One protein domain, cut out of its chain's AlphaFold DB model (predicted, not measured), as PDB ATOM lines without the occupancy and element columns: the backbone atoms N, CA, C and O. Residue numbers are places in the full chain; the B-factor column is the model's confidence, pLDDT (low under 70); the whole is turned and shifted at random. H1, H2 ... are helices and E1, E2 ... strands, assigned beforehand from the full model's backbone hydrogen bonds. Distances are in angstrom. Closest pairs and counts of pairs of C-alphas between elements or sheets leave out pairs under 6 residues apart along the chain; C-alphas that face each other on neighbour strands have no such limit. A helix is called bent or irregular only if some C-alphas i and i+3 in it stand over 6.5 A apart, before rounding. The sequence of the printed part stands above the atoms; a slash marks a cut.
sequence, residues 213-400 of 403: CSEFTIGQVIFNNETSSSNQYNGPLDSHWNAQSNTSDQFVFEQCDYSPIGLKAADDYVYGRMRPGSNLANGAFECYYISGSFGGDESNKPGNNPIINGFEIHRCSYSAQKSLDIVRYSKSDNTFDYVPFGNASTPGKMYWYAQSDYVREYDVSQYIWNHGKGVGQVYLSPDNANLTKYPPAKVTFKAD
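This is residues 213 to 400 of the 403 residues of the protein "Ricin B-type lectin domain-containing protein" of Ustilago trichophora (UniProt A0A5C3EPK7). One sheet of six strands, E7 E6 E3 E2 E1 E10, folds back on itself and is curled like part of a barrel, its edge strands E7 and E10 coming close together without pairing. Two small strand pairs pack on it, E4 with E5 beside E3 and E8 with E9 beside E7, while the short helices H1 and H3 lie far from the middle, toward opposite ends. The printed part has 188 residues, with ten named strands and three named helices in the order E1 E2 E3 H1 E4 E5 E6 E7 E8 H2 E9 H3 E10. The three sheets are antiparallel and the class is mostly strand, with under half of the residues in named elements. The whole is compact and rounded, with a radius of gyration of the C-alphas of 15.7 A and spans of 42 by 41 by 30 A.

E1, residues 213 to 224, bends by 65 degrees at residue 218; its residues 213 to 219 pair with E2, residues 251 to 257 (N 217 to O 253, 2.9 A), and its residues 219 to 224 with E10, residues 394 to 399 (N 222 to O 396, 2.8 A). With E3, residues 269 to 276, E1 and E2 form a meander, each strand the antiparallel neighbour of the one before; N 254 and O 273 are 3.0 A apart. E6, residues 326 to 330, pairs with E3 (N 272 to O 327, 2.9 A) and forms a hairpin with E7, residues 336 to 339 (N 328 to O 337, 2.8 A). This is a folded sheet, bent back into two leaves: E7 E6 face E2 E1 E10, with E3 as the hinge. The closest C-alphas of E7 and E10, Phe 336 and Thr 396, are 6.1 A apart. H1, residues 279 to 282, only grazes the sheet. E4, residues 286 to 290, and E5, residues 311 to 315, are a hairpin (N 289 to O 312, 2.8 A); C-alphas 275 of E3 and 287 of E4 are closest, 4.3 A. E8, residues 349 to 354, pairs with E9, residues 375 to 380 (N 351 to O 378, 2.9 A); C-alphas 337 of E7 and 350 of E8 are closest, 6.5 A. H2, residues 355 to 362, and H3, residues 386 to 389, are close but not clearly touching, closest at C-alphas 362 and 386, 8.0 A. Every O i to N i+4 pair in H2 is within hydrogen-bond range; H1 and H3 are too short for one.

E1 runs 27.7 A from C-alpha 213 at (46.188, -5.825, 4.971); E3 is 21.5 A long, E2 19.4 A and E8 16.7 A. E10 ends at C-alpha 399, (35.895, 5.929, -3.050).

The C-alphas farthest apart, Asn 282 and Ala 385, are 45.2 A apart. The printed part has no cut. The links E1 to E2, E2 to E3, E4 to E5 and H2 to E9 are long. The mean pLDDT of the printed part is 84.6; among the residues under 70 are 226 to 230, 295 to 298 and 341 to 347.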
ATOM      1  N   CYS A 213      46.889  -6.954   5.575       88.75
ATOM      2  CA  CYS A 213      46.188  -5.825   4.971       88.75
ATOM      3  C   CYS A 213      46.634  -4.527   5.652       88.75
ATOM      4  O   CYS A 213      46.833  -4.495   6.865       88.75
ATOM      5  N   SER A 214      46.886  -3.489   4.856       82.38
ATOM      6  CA  SER A 214      47.582  -2.270   5.308       82.38
ATOM      7  C   SER A 214      46.720  -1.016   5.237       82.38
ATOM      8  O   SER A 214      46.880  -0.116   6.055       82.38
ATOM      9  N   GLU A 215      45.796  -0.975   4.282       87.56
ATOM     10  CA  GLU A 215      44.952   0.176   3.993       87.56
ATOM     11  C   GLU A 215      43.560  -0.320   3.621       87.56
ATOM     12  O   GLU A 215      43.411  -1.408   3.055       87.56
ATOM     13  N   PHE A 216      42.546   0.487   3.915       90.25
ATOM     14  CA  PHE A 216      41.202   0.244   3.424       90.25
ATOM     15  C   PHE A 216      40.569   1.527   2.910       90.25
ATOM     16  O   PHE A 216      40.822   2.617   3.423       90.25
ATOM     17  N   THR A 217      39.704   1.363   1.919       91.62
ATOM     18  CA  THR A 217      38.941   2.445   1.308       91.62
ATOM     19  C   THR A 217      37.474   2.053   1.298       91.62
ATOM     20  O   THR A 217      37.136   0.924   0.946       91.62
ATOM     21  N   ILE A 218      36.604   2.985   1.684       93.88
ATOM     22  CA  ILE A 218      35.147   2.819   1.651       93.88
ATOM     23  C   ILE A 218      34.612   3.561   0.430       93.88
ATOM     24  O   ILE A 218      35.112   4.633   0.083       93.88
ATOM     25  N   GLY A 219      33.624   2.983  -0.240       94.44
ATOM     26  CA  GLY A 219      33.016   3.602  -1.406       94.44
ATOM     27  C   GLY A 219      31.906   2.763  -2.011       94.44
ATOM     28  O   GLY A 219      31.433   1.798  -1.411       94.44
ATOM     29  N   GLN A 220      31.511   3.116  -3.230       94.94
ATOM     30  CA  GLN A 220      30.493   2.401  -3.994       94.94
ATOM     31  C   GLN A 220      31.114   1.660  -5.176       94.94
ATOM     32  O   GLN A 220      32.025   2.157  -5.841       94.94
ATOM     33  N   VAL A 221      30.571   0.486  -5.487       95.38
ATOM     34  CA  VAL A 221      30.876  -0.209  -6.737       95.38
ATOM     35  C   VAL A 221      29.940   0.315  -7.821       95.38
ATOM     36  O   VAL A 221      28.721   0.256  -7.678       95.38
ATOM     37  N   ILE A 222      30.514   0.832  -8.905       94.19
ATOM     38  CA  ILE A 222      29.785   1.372 -10.052       94.19
ATOM     39  C   ILE A 222      30.016   0.465 -11.255       94.19
ATOM     40  O   ILE A 222      31.158   0.230 -11.658       94.19
ATOM     41  N   PHE A 223      28.925  -0.013 -11.839       92.81
ATOM     42  CA  PHE A 223      28.930  -0.750 -13.091       92.81
ATOM     43  C   PHE A 223      28.739   0.230 -14.246       92.81
ATOM     44  O   PHE A 223      27.654   0.785 -14.415       92.81
ATOM     45  N   ASN A 224      29.797   0.450 -15.027       85.81
ATOM     46  CA  ASN A 224      29.773   1.348 -16.174       85.81
ATOM     47  C   ASN A 224      29.664   0.537 -17.465       85.81
ATOM     48  O   ASN A 224      30.534  -0.275 -17.792       85.81
ATOM     49  N   ASN A 225      28.636   0.821 -18.253       74.19
ATOM     50  CA  ASN A 225      28.479   0.273 -19.597       74.19
ATOM     51  C   ASN A 225      29.077   1.175 -20.689       74.19
ATOM     52  O   ASN A 225      28.849   0.921 -21.864       74.19
ATOM     53  N   GLU A 226      29.835   2.222 -20.350       68.19
ATOM     54  CA  GLU A 226      30.379   3.161 -21.349       68.19
ATOM     55  C   GLU A 226      31.266   2.470 -22.397       68.19
ATOM     56  O   GLU A 226      31.366   2.917 -23.536       68.19
ATOM     57  N   THR A 227      31.875   1.342 -22.029       60.84
ATOM     58  CA  THR A 227      32.675   0.497 -22.923       60.84
ATOM     59  C   THR A 227      31.855  -0.571 -23.647       60.84
ATOM     60  O   THR A 227      32.413  -1.319 -24.445       60.84
ATOM     61  N   SER A 228      30.552  -0.678 -23.368       66.31
ATOM     62  CA  SER A 228      29.721  -1.814 -23.738       66.31
ATOM     63  C   SER A 228      28.334  -1.419 -24.247       66.31
ATOM     64  O   SER A 228      27.437  -1.086 -23.479       66.31
ATOM     65  N   SER A 229      28.111  -1.559 -25.558       67.75
ATOM     66  CA  SER A 229      26.769  -1.437 -26.147       67.75
ATOM     67  C   SER A 229      25.828  -2.586 -25.768       67.75
ATOM     68  O   SER A 229      24.629  -2.502 -26.025       67.75
ATOM     69  N   SER A 230      26.369  -3.675 -25.219       69.31
ATOM     70  CA  SER A 230      25.641  -4.885 -24.839       69.31
ATOM     71  C   SER A 230      24.988  -4.796 -23.459       69.31
ATOM     72  O   SER A 230      23.932  -5.386 -23.232       69.31
ATOM     73  N   ASN A 231      25.575  -4.027 -22.539       77.75
ATOM     74  CA  ASN A 231      25.046  -3.885 -21.187       77.75
ATOM     75  C   ASN A 231      24.100  -2.682 -21.076       77.75
ATOM     76  O   ASN A 231      24.471  -1.549 -21.383       77.75
ATOM     77  N   GLN A 232      22.877  -2.896 -20.588       79.12
ATOM     78  CA  GLN A 232      21.858  -1.831 -20.549       79.12
ATOM     79  C   GLN A 232      21.890  -0.967 -19.279       79.12
ATOM     80  O   GLN A 232      21.253   0.086 -19.233       79.12
ATOM     81  N   TYR A 233      22.619  -1.394 -18.249       86.44
ATOM     82  CA  TYR A 233      22.693  -0.706 -16.963       86.44
ATOM     83  C   TYR A 233      23.966   0.136 -16.820       86.44
ATOM     84  O   TYR A 233      25.058  -0.338 -17.124       86.44
ATOM     85  N   ASN A 234      23.822   1.355 -16.292       89.94
ATOM     86  CA  ASN A 234      24.924   2.192 -15.821       89.94
ATOM     87  C   ASN A 234      24.557   2.779 -14.454       89.94
ATOM     88  O   ASN A 234      23.560   3.499 -14.350       89.94
ATOM     89  N   GLY A 235      25.324   2.461 -13.413       91.88
ATOM     90  CA  GLY A 235      25.050   2.962 -12.067       91.88
ATOM     91  C   GLY A 235      25.625   2.109 -10.933       91.88
ATOM     92  O   GLY A 235      26.389   1.172 -11.178       91.88
ATOM     93  N   PRO A 236      25.274   2.435  -9.675       94.12
ATOM     94  CA  PRO A 236      25.768   1.724  -8.499       94.12
ATOM     95  C   PRO A 236      25.230   0.289  -8.405       94.12
ATOM     96  O   PRO A 236      24.152  -0.021  -8.914       94.12
ATOM     97  N   LEU A 237      25.973  -0.590  -7.740       93.75
ATOM     98  CA  LEU A 237      25.511  -1.928  -7.373       93.75
ATOM     99  C   LEU A 237      25.103  -1.968  -5.900       93.75
ATOM    100  O   LEU A 237      25.718  -1.299  -5.069       93.75
ATOM    101  N   ASP A 238      24.066  -2.744  -5.587       93.38
ATOM    102  CA  ASP A 238      23.685  -3.029  -4.199       93.38
ATOM    103  C   ASP A 238      24.660  -4.030  -3.550       93.38
ATOM    104  O   ASP A 238      25.485  -4.647  -4.231       93.38
ATOM    105  N   SER A 239      24.554  -4.250  -2.238       90.88
ATOM    106  CA  SER A 239      25.429  -5.176  -1.499       90.88
ATOM    107  C   SER A 239      25.329  -6.645  -1.942       90.88
ATOM    108  O   SER A 239      26.114  -7.474  -1.483       90.88
ATOM    109  N   HIS A 240      24.364  -6.989  -2.797       90.81
ATOM    110  CA  HIS A 240      24.172  -8.313  -3.392       90.81
ATOM    111  C   HIS A 240      24.640  -8.361  -4.855       90.81
ATOM    112  O   HIS A 240      24.382  -9.346  -5.551       90.81
ATOM    113  N   TRP A 241      25.338  -7.315  -5.311       92.31
ATOM    114  CA  TRP A 241      25.834  -7.147  -6.674       92.31
ATOM    115  C   TRP A 241      24.723  -7.097  -7.729       92.31
ATOM    116  O   TRP A 241      24.909  -7.533  -8.866       92.31
ATOM    117  N   ASN A 242      23.562  -6.540  -7.385       91.62
ATOM    118  CA  ASN A 242      22.496  -6.264  -8.343       91.62
ATOM    119  C   ASN A 242      22.569  -4.830  -8.870       91.62
ATOM    120  O   ASN A 242      22.856  -3.878  -8.144       91.62
ATOM    121  N   ALA A 243      22.207  -4.674 -10.142       88.12
ATOM    122  CA  ALA A 243      21.984  -3.392 -10.791       88.12
ATOM    123  C   ALA A 243      20.790  -2.646 -10.161       88.12
ATOM    124  O   ALA A 243      19.625  -2.919 -10.480       88.12
ATOM    125  N   GLN A 244      21.079  -1.693  -9.270       88.81
ATOM    126  CA  GLN A 244      20.076  -0.910  -8.551       88.81
ATOM    127  C   GLN A 244      20.484   0.566  -8.446       88.81
ATOM    128  O   GLN A 244      21.287   0.954  -7.606       88.81
ATOM    129  N   SER A 245      19.865   1.424  -9.260       85.94
ATOM    130  CA  SER A 245      20.283   2.825  -9.420       85.94
ATOM    131  C   SER A 245      20.067   3.726  -8.199       85.94
ATOM    132  O   SER A 245      20.636   4.811  -8.144       85.94
ATOM    133  N   ASN A 246      19.241   3.310  -7.236       88.75
ATOM    134  CA  ASN A 246      18.907   4.083  -6.037       88.75
ATOM    135  C   ASN A 246      19.563   3.550  -4.754       88.75
ATOM    136  O   ASN A 246      19.184   3.988  -3.668       88.75
ATOM    137  N   THR A 247      20.482   2.587  -4.856       92.44
ATOM    138  CA  THR A 247      21.189   2.075  -3.679       92.44
ATOM    139  C   THR A 247      22.241   3.066  -3.179       92.44
ATOM    140  O   THR A 247      22.858   3.806  -3.950       92.44
ATOM    141  N   SER A 248      22.451   3.059  -1.866       90.75
ATOM    142  CA  SER A 248      23.546   3.743  -1.178       90.75
ATOM    143  C   SER A 248      24.472   2.747  -0.477       90.75
ATOM    144  O   SER A 248      25.184   3.128   0.450       90.75
ATOM    145  N   ASP A 249      24.416   1.471  -0.864       94.19
ATOM    146  CA  ASP A 249      25.238   0.438  -0.248       94.19
ATOM    147  C   ASP A 249      26.722   0.739  -0.459       94.19
ATOM    148  O   ASP A 249      27.163   1.150  -1.537       94.19
ATOM    149  N   GLN A 250      27.479   0.541   0.613       94.19
ATOM    150  CA  GLN A 250      28.915   0.752   0.643       94.19
ATOM    151  C   GLN A 250      29.650  -0.580   0.592       94.19
ATOM    152  O   GLN A 250      29.174  -1.613   1.066       94.19
ATOM    153  N   PHE A 251      30.861  -0.511   0.067       95.31
ATOM    154  CA  PHE A 251      31.821  -1.591  -0.025       95.31
ATOM    155  C   PHE A 251      33.135  -1.116   0.578       95.31
ATOM    156  O   PHE A 251      33.461   0.073   0.544       95.31
ATOM    157  N   VAL A 252      33.898  -2.056   1.120       94.38
ATOM    158  CA  VAL A 252      35.235  -1.795   1.640       94.38
ATOM    159  C   VAL A 252      36.226  -2.575   0.792       94.38
ATOM    160  O   VAL A 252      36.189  -3.805   0.764       94.38
ATOM    161  N   PHE A 253      37.123  -1.859   0.122       94.38
ATOM    162  CA  PHE A 253      38.301  -2.457  -0.488       94.38
ATOM    163  C   PHE A 253      39.447  -2.424   0.515       94.38
ATOM    164  O   PHE A 253      39.800  -1.357   1.014       94.38
ATOM    165  N   GLU A 254      40.042  -3.577   0.793       93.25
ATOM    166  CA  GLU A 254      41.230  -3.679   1.638       93.25
ATOM    167  C   GLU A 254      42.442  -4.061   0.814       93.25
ATOM    168  O   GLU A 254      42.459  -5.128   0.200       93.25
ATOM    169  N   GLN A 255      43.475  -3.226   0.850       93.62
ATOM    170  CA  GLN A 255      44.741  -3.506   0.196       93.62
ATOM    171  C   GLN A 255      45.560  -4.487   1.045       93.62
ATOM    172  O   GLN A 255      45.962  -4.159   2.170       93.62
ATOM    173  N   CYS A 256      45.853  -5.661   0.488       92.19
ATOM    174  CA  CYS A 256      46.538  -6.753   1.177       92.19
ATOM    175  C   CYS A 256      47.765  -7.262   0.409       92.19
ATOM    176  O   CYS A 256      47.813  -7.253  -0.822       92.19
ATOM    177  N   ASP A 257      48.765  -7.732   1.153       90.56
ATOM    178  CA  ASP A 257      49.997  -8.293   0.606       90.56
ATOM    179  C   ASP A 257      49.838  -9.781   0.264       90.56
ATOM    180  O   ASP A 257      49.872 -10.654   1.133       90.56
ATOM    181  N   TYR A 258      49.701 -10.060  -1.031       90.12
ATOM    182  CA  TYR A 258      49.672 -11.412  -1.592       90.12
ATOM    183  C   TYR A 258      51.030 -11.847  -2.176       90.12
ATOM    184  O   TYR A 258      51.121 -12.864  -2.873       90.12
ATOM    185  N   SER A 259      52.122 -11.138  -1.865       88.69
ATOM    186  CA  SER A 259      53.463 -11.519  -2.316       88.69
ATOM    187  C   SER A 259      53.917 -12.920  -1.870       88.69
ATOM    188  O   SER A 259      54.613 -13.557  -2.670       88.69
ATOM    189  N   PRO A 260      53.485 -13.485  -0.713       87.94
ATOM    190  CA  PRO A 260      53.821 -14.864  -0.338       87.94
ATOM    191  C   PRO A 260      53.311 -15.929  -1.319       87.94
ATOM    192  O   PRO A 260      53.878 -17.016  -1.389       87.94
ATOM    193  N   ILE A 261      52.267 -15.624  -2.097       84.62
ATOM    194  CA  ILE A 261      51.737 -16.516  -3.142       84.62
ATOM    195  C   ILE A 261      52.151 -16.097  -4.558       84.62
ATOM    196  O   ILE A 261      51.705 -16.696  -5.535       84.62
ATOM    197  N   GLY A 262      53.047 -15.113  -4.678       84.12
ATOM    198  CA  GLY A 262      53.623 -14.671  -5.947       84.12
ATOM    199  C   GLY A 262      52.893 -13.512  -6.628       84.12
ATOM    200  O   GLY A 262      53.286 -13.140  -7.732       84.12
ATOM    201  N   LEU A 263      51.882 -12.912  -5.992       85.81
ATOM    202  CA  LEU A 263      51.191 -11.729  -6.511       85.81
ATOM    203  C   LEU A 263      51.753 -10.468  -5.856       85.81
ATOM    204  O   LEU A 263      51.501 -10.190  -4.688       85.81
ATOM    205  N   LYS A 264      52.543  -9.708  -6.612       84.19
ATOM    206  CA  LYS A 264      53.163  -8.465  -6.141       84.19
ATOM    207  C   LYS A 264      52.485  -7.277  -6.797       84.19
ATOM    208  O   LYS A 264      52.281  -7.305  -8.007       84.19
ATOM    209  N   ALA A 265      52.187  -6.242  -6.013       82.62
ATOM    210  CA  ALA A 265      51.767  -4.954  -6.555       82.62
ATOM    211  C   ALA A 265      52.794  -4.457  -7.590       82.62
ATOM    212  O   ALA A 265      54.002  -4.627  -7.398       82.62
ATOM    213  N   ALA A 266      52.307  -3.881  -8.684       78.69
ATOM    214  CA  ALA A 266      53.126  -3.393  -9.786       78.69
ATOM    215  C   ALA A 266      52.482  -2.143 -10.386       78.69
ATOM    216  O   ALA A 266      51.270  -2.135 -10.606       78.69
ATOM    217  N   ASP A 267      53.305  -1.126 -10.656       78.56
ATOM    218  CA  ASP A 267      52.920   0.158 -11.249       78.56
ATOM    219  C   ASP A 267      51.662   0.759 -10.590       78.56
ATOM    220  O   ASP A 267      51.718   1.222  -9.449       78.56
ATOM    221  N   ASP A 268      50.525   0.691 -11.286       87.94
ATOM    222  CA  ASP A 268      49.243   1.268 -10.881       87.94
ATOM    223  C   ASP A 268      48.290   0.260 -10.218       87.94
ATOM    224  O   ASP A 268      47.183   0.632  -9.835       87.94
ATOM    225  N   TYR A 269      48.672  -1.012 -10.075       89.12
ATOM    226  CA  TYR A 269      47.790  -2.050  -9.540       89.12
ATOM    227  C   TYR A 269      48.188  -2.507  -8.142       89.12
ATOM    228  O   TYR A 269      49.353  -2.787  -7.845       89.12
ATOM    229  N   VAL A 270      47.171  -2.685  -7.305       92.50
ATOM    230  CA  VAL A 270      47.286  -3.297  -5.983       92.50
ATOM    231  C   VAL A 270      46.322  -4.462  -5.835       92.50
ATOM    232  O   VAL A 270      45.322  -4.558  -6.546       92.50
ATOM    233  N   TYR A 271      46.640  -5.363  -4.911       93.25
ATOM    234  CA  TYR A 271      45.827  -6.534  -4.619       93.25
ATOM    235  C   TYR A 271      45.140  -6.383  -3.273       93.25
ATOM    236  O   TYR A 271      45.616  -5.673  -2.386       93.25
ATOM    237  N   GLY A 272      44.008  -7.048  -3.134       93.50
ATOM    238  CA  GLY A 272      43.168  -6.886  -1.974       93.50
ATOM    239  C   GLY A 272      41.991  -7.834  -1.956       93.50
ATOM    240  O   GLY A 272      41.930  -8.805  -2.710       93.50
ATOM    241  N   ARG A 273      41.035  -7.510  -1.097       93.00
ATOM    242  CA  ARG A 273      39.747  -8.191  -0.993       93.00
ATOM    243  C   ARG A 273      38.632  -7.164  -0.864       93.00
ATOM    244  O   ARG A 273      38.861  -6.055  -0.382       93.00
ATOM    245  N   MET A 274      37.439  -7.544  -1.304       94.06
ATOM    246  CA  MET A 274      36.244  -6.715  -1.191       94.06
ATOM    247  C   MET A 274      35.380  -7.215  -0.038       94.06
ATOM    248  O   MET A 274      35.171  -8.420   0.105       94.06
ATOM    249  N   ARG A 275      34.846  -6.297   0.763       93.69
ATOM    250  CA  ARG A 275      33.954  -6.595   1.887       93.69
ATOM    251  C   ARG A 275      32.667  -5.773   1.803       93.69
ATOM    252  O   ARG A 275      32.703  -4.657   1.276       93.69
ATOM    253  N   PRO A 276      31.549  -6.263   2.363       93.81
ATOM    254  CA  PRO A 276      30.367  -5.438   2.584       93.81
ATOM    255  C   PRO A 276      30.691  -4.262   3.516       93.81
ATOM    256  O   PRO A 276      31.344  -4.446   4.545       93.81
ATOM    257  N   GLY A 277      30.207  -3.059   3.206       90.12
ATOM    258  CA  GLY A 277      30.393  -1.876   4.057       90.12
ATOM    259  C   GLY A 277      29.698  -1.988   5.417       90.12
ATOM    260  O   GLY A 277      30.167  -1.428   6.407       90.12
ATOM    261  N   SER A 278      28.634  -2.794   5.508       85.31
ATOM    262  CA  SER A 278      27.920  -3.096   6.758       85.31
ATOM    263  C   SER A 278      28.815  -3.715   7.842       85.31
ATOM    264  O   SER A 278      28.544  -3.526   9.032       85.31
ATOM    265  N   ASN A 279      29.917  -4.370   7.448       82.31
ATOM    266  CA  ASN A 279      30.905  -4.955   8.355       82.31
ATOM    267  C   ASN A 279      31.489  -3.955   9.360       82.31
ATOM    268  O   ASN A 279      31.807  -4.318  10.493       82.31
ATOM    269  N   LEU A 280      31.625  -2.690   8.954       74.81
ATOM    270  CA  LEU A 280      32.172  -1.628   9.800       74.81
ATOM    271  C   LEU A 280      31.291  -1.354  11.024       74.81
ATOM    272  O   LEU A 280      31.801  -1.033  12.094       74.81
ATOM    273  N   ALA A 281      29.972  -1.486  10.873       76.81
ATOM    274  CA  ALA A 281      29.004  -1.145  11.912       76.81
ATOM    275  C   ALA A 281      28.654  -2.338  12.817       76.81
ATOM    276  O   ALA A 281      28.412  -2.168  14.016       76.81
ATOM    277  N   ASN A 282      28.612  -3.553  12.264       79.50
ATOM    278  CA  ASN A 282      28.208  -4.753  13.002       79.50
ATOM    279  C   ASN A 282      29.395  -5.537  13.604       79.50
ATOM    280  O   ASN A 282      29.171  -6.352  14.499       79.50
ATOM    281  N   GLY A 283      30.638  -5.250  13.190       76.50
ATOM    282  CA  GLY A 283      31.837  -5.971  13.632       76.50
ATOM    283  C   GLY A 283      32.000  -7.345  12.975       76.50
ATOM    284  O   GLY A 283      32.672  -8.209  13.537       76.50
ATOM    285  N   ALA A 284      31.361  -7.580  11.826       84.94
ATOM    286  CA  ALA A 284      31.527  -8.793  11.034       84.94
ATOM    287  C   ALA A 284      32.824  -8.742  10.209       84.94
ATOM    288  O   ALA A 284      33.291  -7.677   9.799       84.94
ATOM    289  N   PHE A 285      33.414  -9.909   9.941       89.19
ATOM    290  CA  PHE A 285      34.642 -10.041   9.152       89.19
ATOM    291  C   PHE A 285      34.426 -10.933   7.943       89.19
ATOM    292  O   PHE A 285      34.901 -12.068   7.865       89.19
ATOM    293  N   GLU A 286      33.646 -10.395   7.018       91.75
ATOM    294  CA  GLU A 286      33.154 -11.126   5.865       91.75
ATOM    295  C   GLU A 286      33.626 -10.472   4.568       91.75
ATOM    296  O   GLU A 286      33.745  -9.250   4.483       91.75
ATOM    297  N   CYS A 287      33.925 -11.292   3.572       92.94
ATOM    298  CA  CYS A 287      34.435 -10.895   2.273       92.94
ATOM    299  C   CYS A 287      33.513 -11.444   1.193       92.94
ATOM    300  O   CYS A 287      32.864 -12.473   1.385       92.94
ATOM    301  N   TYR A 288      33.482 -10.759   0.056       93.31
ATOM    302  CA  TYR A 288      32.867 -11.305  -1.141       93.31
ATOM    303  C   TYR A 288      33.772 -12.381  -1.738       93.31
ATOM    304  O   TYR A 288      34.965 -12.156  -1.940       93.31
ATOM    305  N   TYR A 289      33.168 -13.524  -2.022       90.31
ATOM    306  CA  TYR A 289      33.750 -14.653  -2.732       90.31
ATOM    307  C   TYR A 289      32.928 -14.918  -3.985       90.31
ATOM    308  O   TYR A 289      31.726 -14.653  -4.012       90.31
ATOM    309  N   ILE A 290      33.569 -15.411  -5.031       87.31
ATOM    310  CA  ILE A 290      32.916 -15.774  -6.279       87.31
ATOM    311  C   ILE A 290      32.127 -17.064  -6.055       87.31
ATOM    312  O   ILE A 290      32.654 -18.063  -5.574       87.31
ATOM    313  N   SER A 291      30.847 -17.054  -6.427       83.81
ATOM    314  CA  SER A 291      30.002 -18.237  -6.328       83.81
ATOM    315  C   SER A 291      30.397 -19.241  -7.417       83.81
ATOM    316  O   SER A 291      30.173 -18.978  -8.599       83.81
ATOM    317  N   GLY A 292      30.922 -20.403  -7.030       72.81
ATOM    318  CA  GLY A 292      31.271 -21.476  -7.966       72.81
ATOM    319  C   GLY A 292      32.700 -21.399  -8.512       72.81
ATOM    320  O   GLY A 292      33.501 -20.555  -8.125       72.81
ATOM    321  N   SER A 293      33.061 -22.341  -9.386       69.69
ATOM    322  CA  SER A 293      34.396 -22.346  -9.986       69.69
ATOM    323  C   SER A 293      34.500 -21.285 -11.081       69.69
ATOM    324  O   SER A 293      33.543 -21.023 -11.804       69.69
ATOM    325  N   PHE A 294      35.706 -20.758 -11.305       70.19
ATOM    326  CA  PHE A 294      36.015 -19.856 -12.422       70.19
ATOM    327  C   PHE A 294      35.725 -20.449 -13.819       70.19
ATOM    328  O   PHE A 294      35.988 -19.797 -14.820       70.19
ATOM    329  N   GLY A 295      35.224 -21.685 -13.929       63.84
ATOM    330  CA  GLY A 295      34.913 -22.311 -15.212       63.84
ATOM    331  C   GLY A 295      36.151 -22.647 -16.044       63.84
ATOM    332  O   GLY A 295      36.055 -22.663 -17.266       63.84
ATOM    333  N   GLY A 296      37.305 -22.888 -15.406       63.97
ATOM    334  CA  GLY A 296      38.542 -23.320 -16.064       63.97
ATOM    335  C   GLY A 296      38.956 -24.759 -15.737       63.97
ATOM    336  O   GLY A 296      38.422 -25.365 -14.809       63.97
ATOM    337  N   ASP A 297      39.890 -25.308 -16.513       65.81
ATOM    338  CA  ASP A 297      40.492 -26.628 -16.264       65.81
ATOM    339  C   ASP A 297      41.738 -26.551 -15.354       65.81
ATOM    340  O   ASP A 297      42.173 -25.470 -14.956       65.81
ATOM    341  N   GLU A 298      42.353 -27.698 -15.041       66.81
ATOM    342  CA  GLU A 298      43.595 -27.774 -14.245       66.81
ATOM    343  C   GLU A 298      44.782 -27.018 -14.880       66.81
ATOM    344  O   GLU A 298      45.776 -26.742 -14.209       66.81
ATOM    345  N   SER A 299      44.690 -26.648 -16.163       70.88
ATOM    346  CA  SER A 299      45.677 -25.814 -16.861       70.88
ATOM    347  C   SER A 299      45.371 -24.312 -16.776       70.88
ATOM    348  O   SER A 299      46.010 -23.504 -17.456       70.88
ATOM    349  N   ASN A 300      44.408 -23.930 -15.927       70.81
ATOM    350  CA  ASN A 300      43.860 -22.585 -15.767       70.81
ATOM    351  C   ASN A 300      43.263 -22.019 -17.060       70.81
ATOM    352  O   ASN A 300      43.121 -20.804 -17.172       70.81
ATOM    353  N   LYS A 301      42.922 -22.840 -18.060       79.94
ATOM    354  CA  LYS A 301      42.339 -22.343 -19.315       79.94
ATOM    355  C   LYS A 301      40.850 -22.074 -19.157       79.94
ATOM    356  O   LYS A 301      40.175 -22.900 -18.550       79.94
ATOM    357  N   PRO A 302      40.326 -20.961 -19.703       82.69
ATOM    358  CA  PRO A 302      38.888 -20.732 -19.783       82.69
ATOM    359  C   PRO A 302      38.179 -21.913 -20.447       82.69
ATOM    360  O   PRO A 302      38.619 -22.392 -21.493       82.69
ATOM    361  N   GLY A 303      37.095 -22.380 -19.837       75.81
ATOM    362  CA  GLY A 303      36.268 -23.446 -20.380       75.81
ATOM    363  C   GLY A 303      35.470 -22.999 -21.604       75.81
ATOM    364  O   GLY A 303      35.271 -21.811 -21.856       75.81
ATOM    365  N   ASN A 304      34.972 -23.978 -22.360       69.19
ATOM    366  CA  ASN A 304      34.228 -23.727 -23.599       69.19
ATOM    367  C   ASN A 304      32.809 -23.178 -23.368       69.19
ATOM    368  O   ASN A 304      32.271 -22.526 -24.254       69.19
ATOM    369  N   ASN A 305      32.226 -23.419 -22.186       74.81
ATOM    370  CA  ASN A 305      30.889 -22.950 -21.800       74.81
ATOM    371  C   ASN A 305      30.975 -22.103 -20.521       74.81
ATOM    372  O   ASN A 305      30.573 -22.562 -19.450       74.81
ATOM    373  N   PRO A 306      31.571 -20.906 -20.599       80.25
ATOM    374  CA  PRO A 306      31.794 -20.081 -19.428       80.25
ATOM    375  C   PRO A 306      30.462 -19.502 -18.937       80.25
ATOM    376  O   PRO A 306      29.679 -18.942 -19.710       80.25
ATOM    377  N   ILE A 307      30.208 -19.654 -17.642       82.62
ATOM    378  CA  ILE A 307      29.047 -19.086 -16.958       82.62
ATOM    379  C   ILE A 307      29.434 -17.766 -16.300       82.62
ATOM    380  O   ILE A 307      30.606 -17.532 -15.985       82.62
ATOM    381  N   ILE A 308      28.449 -16.896 -16.092       86.81
ATOM    382  CA  ILE A 308      28.640 -15.787 -15.157       86.81
ATOM    383  C   ILE A 308      28.823 -16.384 -13.770       86.81
ATOM    384  O   ILE A 308      28.207 -17.397 -13.482       86.81
ATOM    385  N   ASN A 309      29.651 -15.787 -12.927       87.12
ATOM    386  CA  ASN A 309      29.702 -16.129 -11.516       87.12
ATOM    387  C   ASN A 309      29.193 -14.948 -10.702       87.12
ATOM    388  O   ASN A 309      29.569 -13.802 -10.966       87.12
ATOM    389  N   GLY A 310      28.325 -15.237  -9.738       86.62
ATOM    390  CA  GLY A 310      27.886 -14.268  -8.748       86.62
ATOM    391  C   GLY A 310      28.824 -14.185  -7.564       86.62
ATOM    392  O   GLY A 310      29.969 -14.631  -7.629       86.62
ATOM    393  N   PHE A 311      28.323 -13.592  -6.485       89.38
ATOM    394  CA  PHE A 311      29.090 -13.399  -5.268       89.38
ATOM    395  C   PHE A 311      28.312 -13.876  -4.056       89.38
ATOM    396  O   PHE A 311      27.111 -13.637  -3.932       89.38
ATOM    397  N   GLU A 312      29.028 -14.511  -3.148       90.25
ATOM    398  CA  GLU A 312      28.559 -14.917  -1.835       90.25
ATOM    399  C   GLU A 312      29.427 -14.276  -0.756       90.25
ATOM    400  O   GLU A 312      30.558 -13.851  -1.002       90.25
ATOM    401  N   ILE A 313      28.861 -14.135   0.437       91.00
ATOM    402  CA  ILE A 313      29.537 -13.520   1.571       91.00
ATOM    403  C   ILE A 313      29.959 -14.642   2.507       91.00
ATOM    404  O   ILE A 313      29.114 -15.349   3.052       91.00
ATOM    405  N   HIS A 314      31.267 -14.772   2.710       90.69
ATOM    406  CA  HIS A 314      31.846 -15.709   3.672       90.69
ATOM    407  C   HIS A 314      32.812 -14.995   4.591       90.69
ATOM    408  O   HIS A 314      33.269 -13.888   4.310       90.69
ATOM    409  N   ARG A 315      33.195 -15.663   5.676       88.56
ATOM    410  CA  ARG A 315      34.279 -15.191   6.532       88.56
ATOM    411  C   ARG A 315      35.551 -14.980   5.707       88.56
ATOM    412  O   ARG A 315      35.998 -15.883   5.005       88.56
ATOM    413  N   CYS A 316      36.158 -13.802   5.829       89.88
ATOM    414  CA  CYS A 316      37.416 -13.517   5.154       89.88
ATOM    415  C   CYS A 316      38.534 -14.451   5.645       89.88
ATOM    416  O   CYS A 316      38.676 -14.693   6.846       89.88
ATOM    417  N   SER A 317      39.399 -14.891   4.731       88.81
ATOM    418  CA  SER A 317      40.634 -15.591   5.098       88.81
ATOM    419  C   SER A 317      41.637 -14.647   5.764       88.81
ATOM    420  O   SER A 317      41.797 -13.494   5.356       88.81
ATOM    421  N   TYR A 318      42.362 -15.163   6.754       88.44
ATOM    422  CA  TYR A 318      43.486 -14.476   7.398       88.44
ATOM    423  C   TYR A 318      44.853 -14.860   6.814       88.44
ATOM    424  O   TYR A 318      45.884 -14.369   7.277       88.44
ATOM    425  N   SER A 319      44.875 -15.745   5.820       88.69
ATOM    426  CA  SER A 319      46.093 -16.346   5.278       88.69
ATOM    427  C   SER A 319      46.169 -16.142   3.770       88.69
ATOM    428  O   SER A 319      45.160 -16.273   3.079       88.69
ATOM    429  N   ALA A 320      47.356 -15.847   3.242       86.06
ATOM    430  CA  ALA A 320      47.572 -15.727   1.805       86.06
ATOM    431  C   ALA A 320      47.690 -17.129   1.178       86.06
ATOM    432  O   ALA A 320      48.663 -17.842   1.407       86.06
ATOM    433  N   GLN A 321      46.699 -17.530   0.376       84.19
ATOM    434  CA  GLN A 321      46.661 -18.835  -0.297       84.19
ATOM    435  C   GLN A 321      46.127 -18.716  -1.732       84.19
ATOM    436  O   GLN A 321      45.368 -17.802  -2.047       84.19
ATOM    437  N   LYS A 322      46.529 -19.649  -2.606       74.12
ATOM    438  CA  LYS A 322      46.263 -19.612  -4.062       74.12
ATOM    439  C   LYS A 322      44.788 -19.799  -4.453       74.12
ATOM    440  O   LYS A 322      44.436 -19.528  -5.593       74.12
ATOM    441  N   SER A 323      43.942 -20.262  -3.535       73.62
ATOM    442  CA  SER A 323      42.514 -20.528  -3.756       73.62
ATOM    443  C   SER A 323      41.587 -19.387  -3.329       73.62
ATOM    444  O   SER A 323      40.376 -19.573  -3.312       73.62
ATOM    445  N   LEU A 324      42.128 -18.234  -2.929       78.69
ATOM    446  CA  LEU A 324      41.298 -17.091  -2.558       78.69
ATOM    447  C   LEU A 324      40.823 -16.321  -3.780       78.69
ATOM    448  O   LEU A 324      41.566 -16.147  -4.746       78.69
ATOM    449  N   ASP A 325      39.629 -15.757  -3.650       85.62
ATOM    450  CA  ASP A 325      39.139 -14.722  -4.544       85.62
ATOM    451  C   ASP A 325      39.856 -13.412  -4.220       85.62
ATOM    452  O   ASP A 325      39.567 -12.722  -3.241       85.62
ATOM    453  N   ILE A 326      40.868 -13.108  -5.027       89.56
ATOM    454  CA  ILE A 326      41.732 -11.941  -4.853       89.56
ATOM    455  C   ILE A 326      41.259 -10.852  -5.794       89.56
ATOM    456  O   ILE A 326      41.114 -11.087  -6.988       89.56
ATOM    457  N   VAL A 327      41.082  -9.643  -5.284       92.12
ATOM    458  CA  VAL A 327      40.737  -8.479  -6.096       92.12
ATOM    459  C   VAL A 327      42.017  -7.786  -6.540       92.12
ATOM    460  O   VAL A 327      42.872  -7.465  -5.717       92.12
ATOM    461  N   ARG A 328      42.148  -7.522  -7.839       91.94
ATOM    462  CA  ARG A 328      43.146  -6.603  -8.394       91.94
ATOM    463  C   ARG A 328      42.467  -5.273  -8.677       91.94
ATOM    464  O   ARG A 328      41.537  -5.235  -9.474       91.94
ATOM    465  N   TYR A 329      42.960  -4.202  -8.069       92.81
ATOM    466  CA  TYR A 329      42.438  -2.843  -8.199       92.81
ATOM    467  C   TYR A 329      43.460  -1.924  -8.876       92.81
ATOM    468  O   TYR A 329      44.635  -1.916  -8.514       92.81
ATOM    469  N   SER A 330      42.994  -1.167  -9.864       92.62
ATOM    470  CA  SER A 330      43.729  -0.160 -10.625       92.62
ATOM    471  C   SER A 330      43.592   1.207  -9.967       92.62
ATOM    472  O   SER A 330      42.497   1.765  -9.902       92.62
ATOM    473  N   LYS A 331      44.703   1.789  -9.520       88.75
ATOM    474  CA  LYS A 331      44.743   3.141  -8.949       88.75
ATOM    475  C   LYS A 331      44.633   4.239 -10.009       88.75
ATOM    476  O   LYS A 331      44.287   5.364  -9.664       88.75
ATOM    477  N   SER A 332      44.911   3.940 -11.279       90.62
ATOM    478  CA  SER A 332      44.887   4.938 -12.356       90.62
ATOM    479  C   SER A 332      43.473   5.251 -12.847       90.62
ATOM    480  O   SER A 332      43.173   6.398 -13.176       90.62
ATOM    481  N   ASP A 333      42.590   4.251 -12.878       89.94
ATOM    482  CA  ASP A 333      41.238   4.390 -13.430       89.94
ATOM    483  C   ASP A 333      40.128   3.780 -12.564       89.94
ATOM    484  O   ASP A 333      38.979   3.680 -13.006       89.94
ATOM    485  N   ASN A 334      40.466   3.404 -11.329       92.12
ATOM    486  CA  ASN A 334      39.576   2.846 -10.313       92.12
ATOM    487  C   ASN A 334      38.904   1.516 -10.684       92.12
ATOM    488  O   ASN A 334      37.947   1.117 -10.017       92.12
ATOM    489  N   THR A 335      39.359   0.827 -11.730       92.56
ATOM    490  CA  THR A 335      38.812  -0.489 -12.085       92.56
ATOM    491  C   THR A 335      39.235  -1.568 -11.117       92.56
ATOM    492  O   THR A 335      40.303  -1.492 -10.513       92.56
ATOM    493  N   PHE A 336      38.422  -2.613 -11.000       90.94
ATOM    494  CA  PHE A 336      38.874  -3.833 -10.356       90.94
ATOM    495  C   PHE A 336      38.282  -5.080 -11.001       90.94
ATOM    496  O   PHE A 336      37.169  -5.064 -11.520       90.94
ATOM    497  N   ASP A 337      39.028  -6.173 -10.885       89.25
ATOM    498  CA  ASP A 337      38.628  -7.510 -11.318       89.25
ATOM    499  C   ASP A 337      39.079  -8.537 -10.279       89.25
ATOM    500  O   ASP A 337      40.020  -8.284  -9.520       89.25
ATOM    501  N   TYR A 338      38.457  -9.716 -10.270       88.06
ATOM    502  CA  TYR A 338      39.012 -10.830  -9.510       88.06
ATOM    503  C   TYR A 338      40.144 -11.487 -10.305       88.06
ATOM    504  O   TYR A 338      40.120 -11.571 -11.536       88.06
ATOM    505  N   VAL A 339      41.170 -11.932  -9.592       83.31
ATOM    506  CA  VAL A 339      42.327 -12.631 -10.140       83.31
ATOM    507  C   VAL A 339      42.014 -14.122 -10.129       83.31
ATOM    508  O   VAL A 339      41.912 -14.708  -9.049       83.31
ATOM    509  N   PRO A 340      41.897 -14.768 -11.294       75.06
ATOM    510  CA  PRO A 340      41.626 -16.193 -11.336       75.06
ATOM    511  C   PRO A 340      42.860 -16.971 -10.844       75.06
ATOM    512  O   PRO A 340      43.992 -16.678 -11.231       75.06
ATOM    513  N   PHE A 341      42.643 -17.970  -9.982       69.25
ATOM    514  CA  PHE A 341      43.624 -18.984  -9.540       69.25
ATOM    515  C   PHE A 341      44.894 -18.503  -8.810       69.25
ATOM    516  O   PHE A 341      45.782 -19.318  -8.534       69.25
ATOM    517  N   GLY A 342      45.021 -17.205  -8.518       64.25
ATOM    518  CA  GLY A 342      46.063 -16.636  -7.655       64.25
ATOM    519  C   GLY A 342      47.522 -16.894  -8.068       64.25
ATOM    520  O   GLY A 342      48.428 -16.613  -7.288       64.25
ATOM    521  N   ASN A 343      47.778 -17.444  -9.258       61.12
ATOM    522  CA  ASN A 343      49.112 -17.737  -9.771       61.12
ATOM    523  C   ASN A 343      49.406 -16.807 -10.956       61.12
ATOM    524  O   ASN A 343      48.541 -16.543 -11.777       61.12
ATOM    525  N   ALA A 344      50.616 -16.255 -11.038       53.72
ATOM    526  CA  ALA A 344      50.952 -15.180 -11.977       53.72
ATOM    527  C   ALA A 344      50.909 -15.561 -13.481       53.72
ATOM    528  O   ALA A 344      51.207 -14.723 -14.329       53.72
ATOM    529  N   SER A 345      50.559 -16.803 -13.836       57.94
ATOM    530  CA  SER A 345      50.540 -17.323 -15.209       57.94
ATOM    531  C   SER A 345      49.136 -17.792 -15.603       57.94
ATOM    532  O   SER A 345      48.845 -18.989 -15.573       57.94
ATOM    533  N   THR A 346      48.259 -16.859 -15.980       66.00
ATOM    534  CA  THR A 346      46.865 -17.169 -16.338       66.00
ATOM    535  C   THR A 346      46.607 -16.993 -17.840       66.00
ATOM    536  O   THR A 346      46.800 -15.894 -18.361       66.00
ATOM    537  N   PRO A 347      46.130 -18.029 -18.556       65.38
ATOM    538  CA  PRO A 347      45.784 -17.934 -19.978       65.38
ATOM    539  C   PRO A 347      44.446 -17.211 -20.253       65.38
ATOM    540  O   PRO A 347      44.090 -17.020 -21.412       65.38
ATOM    541  N   GLY A 348      43.694 -16.814 -19.220       79.12
ATOM    542  CA  GLY A 348      42.418 -16.098 -19.326       79.12
ATOM    543  C   GLY A 348      42.355 -14.806 -18.505       79.12
ATOM    544  O   GLY A 348      43.299 -14.453 -17.796       79.12
ATOM    545  N   LYS A 349      41.211 -14.116 -18.578       85.94
ATOM    546  CA  LYS A 349      40.864 -12.939 -17.764       85.94
ATOM    547  C   LYS A 349      39.403 -12.992 -17.325       85.94
ATOM    548  O   LYS A 349      38.580 -13.625 -17.984       85.94
ATOM    549  N   MET A 350      39.100 -12.317 -16.222       88.19
ATOM    550  CA  MET A 350      37.726 -12.121 -15.782       88.19
ATOM    551  C   MET A 350      37.118 -10.880 -16.436       88.19
ATOM    552  O   MET A 350      37.802  -9.871 -16.596       88.19
ATOM    553  N   TYR A 351      35.844 -10.970 -16.806       90.06
ATOM    554  CA  TYR A 351      35.116  -9.918 -17.510       90.06
ATOM    555  C   TYR A 351      33.720  -9.720 -16.932       90.06
ATOM    556  O   TYR A 351      33.023 -10.693 -16.646       90.06
ATOM    557  N   TRP A 352      33.301  -8.465 -16.796       91.44
ATOM    558  CA  TRP A 352      32.040  -8.096 -16.162       91.44
ATOM    559  C   TRP A 352      30.863  -8.051 -17.130       91.44
ATOM    560  O   TRP A 352      30.935  -7.413 -18.184       91.44
ATOM    561  N   TYR A 353      29.747  -8.646 -16.713       90.38
ATOM    562  CA  TYR A 353      28.485  -8.622 -17.446       90.38
ATOM    563  C   TYR A 353      27.288  -8.530 -16.495       90.38
ATOM    564  O   TYR A 353      27.341  -9.011 -15.361       90.38
ATOM    565  N   ALA A 354      26.181  -7.962 -16.972       89.56
ATOM    566  CA  ALA A 354      24.871  -8.201 -16.376       89.56
ATOM    567  C   ALA A 354      24.340  -9.577 -16.821       89.56
ATOM    568  O   ALA A 354      24.460  -9.941 -17.994       89.56
ATOM    569  N   GLN A 355      23.724 -10.346 -15.911       88.25
ATOM    570  CA  GLN A 355      23.255 -11.710 -16.205       88.25
ATOM    571  C   GLN A 355      22.304 -11.737 -17.407       88.25
ATOM    572  O   GLN A 355      22.458 -12.585 -18.284       88.25
ATOM    573  N   SER A 356      21.322 -10.831 -17.448       86.19
ATOM    574  CA  SER A 356      20.317 -10.787 -18.519       86.19
ATOM    575  C   SER A 356      20.925 -10.549 -19.897       86.19
ATOM    576  O   SER A 356      20.483 -11.150 -20.875       86.19
ATOM    577  N   ASP A 357      21.935  -9.682 -19.973       85.81
ATOM    578  CA  ASP A 357      22.587  -9.328 -21.230       85.81
ATOM    579  C   ASP A 357      23.504 -10.468 -21.691       85.81
ATOM    580  O   ASP A 357      23.408 -10.898 -22.839       85.81
ATOM    581  N   TYR A 358      24.278 -11.067 -20.777       87.88
ATOM    582  CA  TYR A 358      25.118 -12.226 -21.087       87.88
ATOM    583  C   TYR A 358      24.307 -13.434 -21.574       87.88
ATOM    584  O   TYR A 358      24.630 -14.012 -22.608       87.88
ATOM    585  N   VAL A 359      23.218 -13.783 -20.873       86.94
ATOM    586  CA  VAL A 359      22.295 -14.869 -21.266       86.94
ATOM    587  C   VAL A 359      21.779 -14.662 -22.688       86.94
ATOM    588  O   VAL A 359      21.807 -15.585 -23.497       86.94
ATOM    589  N   ARG A 360      21.339 -13.439 -23.003       85.06
ATOM    590  CA  ARG A 360      20.791 -13.087 -24.316       85.06
ATOM    591  C   ARG A 360      21.847 -13.143 -25.421       85.06
ATOM    592  O   ARG A 360      21.541 -13.552 -26.534       85.06
ATOM    593  N   GLU A 361      23.060 -12.676 -25.149       83.38
ATOM    594  CA  GLU A 361      24.079 -12.446 -26.180       83.38
ATOM    595  C   GLU A 361      24.940 -13.666 -26.475       83.38
ATOM    596  O   GLU A 361      25.284 -13.911 -27.637       83.38
ATOM    597  N   TYR A 362      25.261 -14.430 -25.432       80.69
ATOM    598  CA  TYR A 362      26.012 -15.678 -25.528       80.69
ATOM    599  C   TYR A 362      25.101 -16.896 -25.728       80.69
ATOM    600  O   TYR A 362      25.621 -17.990 -25.920       80.69
ATOM    601  N   ASP A 363      23.775 -16.706 -25.725       82.06
ATOM    602  CA  ASP A 363      22.767 -17.764 -25.894       82.06
ATOM    603  C   ASP A 363      22.968 -18.923 -24.900       82.06
ATOM    604  O   ASP A 363      22.958 -20.108 -25.238       82.06
ATOM    605  N   VAL A 364      23.206 -18.562 -23.637       80.12
ATOM    606  CA  VAL A 364      23.432 -19.510 -22.540       80.12
ATOM    607  C   VAL A 364      22.293 -19.441 -21.536       80.12
ATOM    608  O   VAL A 364      21.853 -18.366 -21.142       80.12
ATOM    609  N   SER A 365      21.822 -20.595 -21.070       79.56
ATOM    610  CA  SER A 365      20.809 -20.663 -20.010       79.56
ATOM    611  C   SER A 365      21.470 -20.740 -18.635       79.56
ATOM    612  O   SER A 365      22.144 -21.722 -18.332       79.56
ATOM    613  N   GLN A 366      21.256 -19.729 -17.790       76.38
ATOM    614  CA  GLN A 366      21.752 -19.691 -16.408       76.38
ATOM    615  C   GLN A 366      20.852 -18.833 -15.505       76.38
ATOM    616  O   GLN A 366      20.261 -17.852 -15.956       76.38
ATOM    617  N   TYR A 367      20.778 -19.198 -14.221       70.25
ATOM    618  CA  TYR A 367      19.913 -18.571 -13.214       70.25
ATOM    619  C   TYR A 367      20.656 -18.404 -11.882       70.25
ATOM    620  O   TYR A 367      20.278 -18.998 -10.878       70.25
ATOM    621  N   ILE A 368      21.737 -17.625 -11.874       73.81
ATOM    622  CA  ILE A 368      22.483 -17.349 -10.634       73.81
ATOM    623  C   ILE A 368      21.695 -16.403  -9.735       73.81
ATOM    624  O   ILE A 368      21.589 -16.624  -8.533       73.81
ATOM    625  N   TRP A 369      21.057 -15.396 -10.333       76.88
ATOM    626  CA  TRP A 369      20.116 -14.522  -9.638       76.88
ATOM    627  C   TRP A 369      18.696 -14.739 -10.155       76.88
ATOM    628  O   TRP A 369      18.433 -14.622 -11.357       76.88
ATOM    629  N   ASN A 370      17.758 -14.957  -9.228       64.44
ATOM    630  CA  ASN A 370      16.336 -15.196  -9.511       64.44
ATOM    631  C   ASN A 370      15.637 -14.040 -10.255       64.44
ATOM    632  O   ASN A 370      14.560 -14.232 -10.813       64.44
ATOM    633  N   HIS A 371      16.223 -12.839 -10.273       63.44
ATOM    634  CA  HIS A 371      15.580 -11.628 -10.797       63.44
ATOM    635  C   HIS A 371      16.315 -10.966 -11.972       63.44
ATOM    636  O   HIS A 371      15.978  -9.843 -12.333       63.44
ATOM    637  N   GLY A 372      17.316 -11.623 -12.573       71.44
ATOM    638  CA  GLY A 372      17.985 -11.163 -13.804       71.44
ATOM    639  C   GLY A 372      18.827  -9.880 -13.697       71.44
ATOM    640  O   GLY A 372      19.570  -9.582 -14.624       71.44
ATOM    641  N   LYS A 373      18.752  -9.149 -12.578       82.94
ATOM    642  CA  LYS A 373      19.493  -7.901 -12.310       82.94
ATOM    643  C   LYS A 373      20.914  -8.104 -11.781       82.94
ATOM    644  O   LYS A 373      21.599  -7.124 -11.510       82.94
ATOM    645  N   GLY A 374      21.326  -9.349 -11.583       89.06
ATOM    646  CA  GLY A 374      22.634  -9.659 -11.029       89.06
ATOM    647  C   GLY A 374      23.770  -9.316 -11.984       89.06
ATOM    648  O   GLY A 374      23.649  -9.486 -13.201       89.06
ATOM    649  N   VAL A 375      24.867  -8.841 -11.412       90.19
ATOM    650  CA  VAL A 375      26.120  -8.541 -12.097       90.19
ATOM    651  C   VAL A 375      27.195  -9.477 -11.571       90.19
ATOM    652  O   VAL A 375      27.314  -9.704 -10.371       90.19
ATOM    653  N   GLY A 376      28.005 -10.004 -12.481       90.62
ATOM    654  CA  GLY A 376      29.040 -10.971 -12.148       90.62
ATOM    655  C   GLY A 376      30.191 -10.974 -13.131       90.62
ATOM    656  O   GLY A 376      30.213 -10.197 -14.091       90.62
ATOM    657  N   GLN A 377      31.143 -11.872 -12.887       90.00
ATOM    658  CA  GLN A 377      32.310 -12.042 -13.747       90.00
ATOM    659  C   GLN A 377      32.304 -13.384 -14.470       90.00
ATOM    660  O   GLN A 377      31.940 -14.415 -13.908       90.00
ATOM    661  N   VAL A 378      32.780 -13.365 -15.708       89.06
ATOM    662  CA  VAL A 378      32.956 -14.533 -16.570       89.06
ATOM    663  C   VAL A 378      34.445 -14.685 -16.877       89.06
ATOM    664  O   VAL A 378      35.092 -13.713 -17.273       89.06
ATOM    665  N   TYR A 379      34.995 -15.890 -16.733       88.56
ATOM    666  CA  TYR A 379      36.378 -16.178 -17.118       88.56
ATOM    667  C   TYR A 379      36.460 -16.518 -18.611       88.56
ATOM    668  O   TYR A 379      35.934 -17.540 -19.046       88.56
ATOM    669  N   LEU A 380      37.118 -15.672 -19.408       87.50
ATOM    670  CA  LEU A 380      37.232 -15.837 -20.863       87.50
ATOM    671  C   LEU A 380      38.684 -15.723 -21.333       87.50
ATOM    672  O   LEU A 380      39.525 -15.079 -20.702       87.50
ATOM    673  N   SER A 381      38.975 -16.320 -22.493       87.31
ATOM    674  CA  SER A 381      40.242 -16.081 -23.194       87.31
ATOM    675  C   SER A 381      40.288 -14.628 -23.684       87.31
ATOM    676  O   SER A 381      39.264 -14.152 -24.181       87.31
ATOM    677  N   PRO A 382      41.432 -13.919 -23.608       86.88
ATOM    678  CA  PRO A 382      41.587 -12.594 -24.210       86.88
ATOM    679  C   PRO A 382      41.294 -12.570 -25.715       86.88
ATOM    680  O   PRO A 382      40.861 -11.543 -26.226       86.88
ATOM    681  N   ASP A 383      41.471 -13.705 -26.394       87.25
ATOM    682  CA  ASP A 383      41.243 -13.857 -27.836       87.25
ATOM    683  C   ASP A 383      39.820 -14.342 -28.170       87.25
ATOM    684  O   ASP A 383      39.537 -14.749 -29.299       87.25
ATOM    685  N   ASN A 384      38.903 -14.364 -27.196       86.69
ATOM    686  CA  ASN A 384      37.531 -14.794 -27.441       86.69
ATOM    687  C   ASN A 384      36.839 -13.825 -28.420       86.69
ATOM    688  O   ASN A 384      36.647 -12.649 -28.119       86.69
ATOM    689  N   ALA A 385      36.419 -14.342 -29.580       85.56
ATOM    690  CA  ALA A 385      35.813 -13.556 -30.660       85.56
ATOM    691  C   ALA A 385      34.534 -12.803 -30.246       85.56
ATOM    692  O   ALA A 385      34.177 -11.794 -30.857       85.56
ATOM    693  N   ASN A 386      33.843 -13.261 -29.199       84.12
ATOM    694  CA  ASN A 386      32.667 -12.575 -28.683       84.12
ATOM    695  C   ASN A 386      33.020 -11.307 -27.898       84.12
ATOM    696  O   ASN A 386      32.167 -10.437 -27.812       84.12
ATOM    697  N   LEU A 387      34.253 -11.130 -27.403       86.56
ATOM    698  CA  LEU A 387      34.640  -9.920 -26.658       86.56
ATOM    699  C   LEU A 387      34.559  -8.647 -27.506       86.56
ATOM    700  O   LEU A 387      34.304  -7.572 -26.978       86.56
ATOM    701  N   THR A 388      34.747  -8.743 -28.823       84.31
ATOM    702  CA  THR A 388      34.577  -7.591 -29.723       84.31
ATOM    703  C   THR A 388      33.120  -7.354 -30.102       84.31
ATOM    704  O   THR A 388      32.731  -6.222 -30.371       84.31
ATOM    705  N   LYS A 389      32.312  -8.420 -30.157       83.19
ATOM    706  CA  LYS A 389      30.892  -8.345 -30.526       83.19
ATOM    707  C   LYS A 389      30.018  -7.915 -29.344       83.19
ATOM    708  O   LYS A 389      29.070  -7.157 -29.523       83.19
ATOM    709  N   TYR A 390      30.369  -8.397 -28.160       85.88
ATOM    710  CA  TYR A 390      29.696  -8.216 -26.880       85.88
ATOM    711  C   TYR A 390      30.727  -7.744 -25.847       85.88
ATOM    712  O   TYR A 390      31.150  -8.506 -24.967       85.88
ATOM    713  N   PRO A 391      31.195  -6.494 -25.989       87.62
ATOM    714  CA  PRO A 391      32.212  -5.940 -25.111       87.62
ATOM    715  C   PRO A 391      31.788  -5.986 -23.637       87.62
ATOM    716  O   PRO A 391      30.620  -5.725 -23.325       87.62
ATOM    717  N   PRO A 392      32.715  -6.306 -22.722       90.38
ATOM    718  CA  PRO A 392      32.435  -6.346 -21.296       90.38
ATOM    719  C   PRO A 392      32.241  -4.940 -20.720       90.38
ATOM    720  O   PRO A 392      32.738  -3.939 -21.252       90.38
ATOM    721  N   ALA A 393      31.525  -4.873 -19.604       90.81
ATOM    722  CA  ALA A 393      31.392  -3.642 -18.841       90.81
ATOM    723  C   ALA A 393      32.675  -3.319 -18.066       90.81
ATOM    724  O   ALA A 393      33.490  -4.193 -17.761       90.81
ATOM    725  N   LYS A 394      32.822  -2.045 -17.706       91.25
ATOM    726  CA  LYS A 394      33.880  -1.557 -16.825       91.25
ATOM    727  C   LYS A 394      33.304  -1.364 -15.428       91.25
ATOM    728  O   LYS A 394      32.474  -0.482 -15.220       91.25
ATOM    729  N   VAL A 395      33.765  -2.139 -14.453       92.75
ATOM    730  CA  VAL A 395      33.359  -1.958 -13.052       92.75
ATOM    731  C   VAL A 395      34.430  -1.186 -12.305       92.75
ATOM    732  O   VAL A 395      35.617  -1.487 -12.405       92.75
ATOM    733  N   THR A 396      34.002  -0.154 -11.584       94.19
ATOM    734  CA  THR A 396      34.895   0.751 -10.857       94.19
ATOM    735  C   THR A 396      34.516   0.833  -9.392       94.19
ATOM    736  O   THR A 396      33.336   0.797  -9.051       94.19
ATOM    737  N   PHE A 397      35.516   0.981  -8.533       94.56
ATOM    738  CA  PHE A 397      35.327   1.275  -7.122       94.56
ATOM    739  C   PHE A 397      35.507   2.777  -6.895       94.56
ATOM    740  O   PHE A 397      36.613   3.312  -6.991       94.56
ATOM    741  N   LYS A 398      34.403   3.475  -6.636       92.56
ATOM    742  CA  LYS A 398      34.390   4.914  -6.398       92.56
ATOM    743  C   LYS A 398      34.479   5.167  -4.899       92.56
ATOM    744  O   LYS A 398      33.477   5.027  -4.201       92.56
ATOM    745  N   ALA A 399      35.669   5.538  -4.436       90.62
ATOM    746  CA  ALA A 399      35.895   5.929  -3.050       90.62
ATOM    747  C   ALA A 399      34.973   7.087  -2.648       90.62
ATOM    748  O   ALA A 399      34.741   8.012  -3.438       90.62
ATOM    749  N   ASP A 400      34.480   7.044  -1.415       85.75
ATOM    750  CA  ASP A 400      33.778   8.182  -0.844       85.75
ATOM    751  C   ASP A 400      34.743   9.372  -0.735       85.75
ATOM    752  O   ASP A 400      35.940   9.181  -0.482       85.75
TER     753      ASP A 400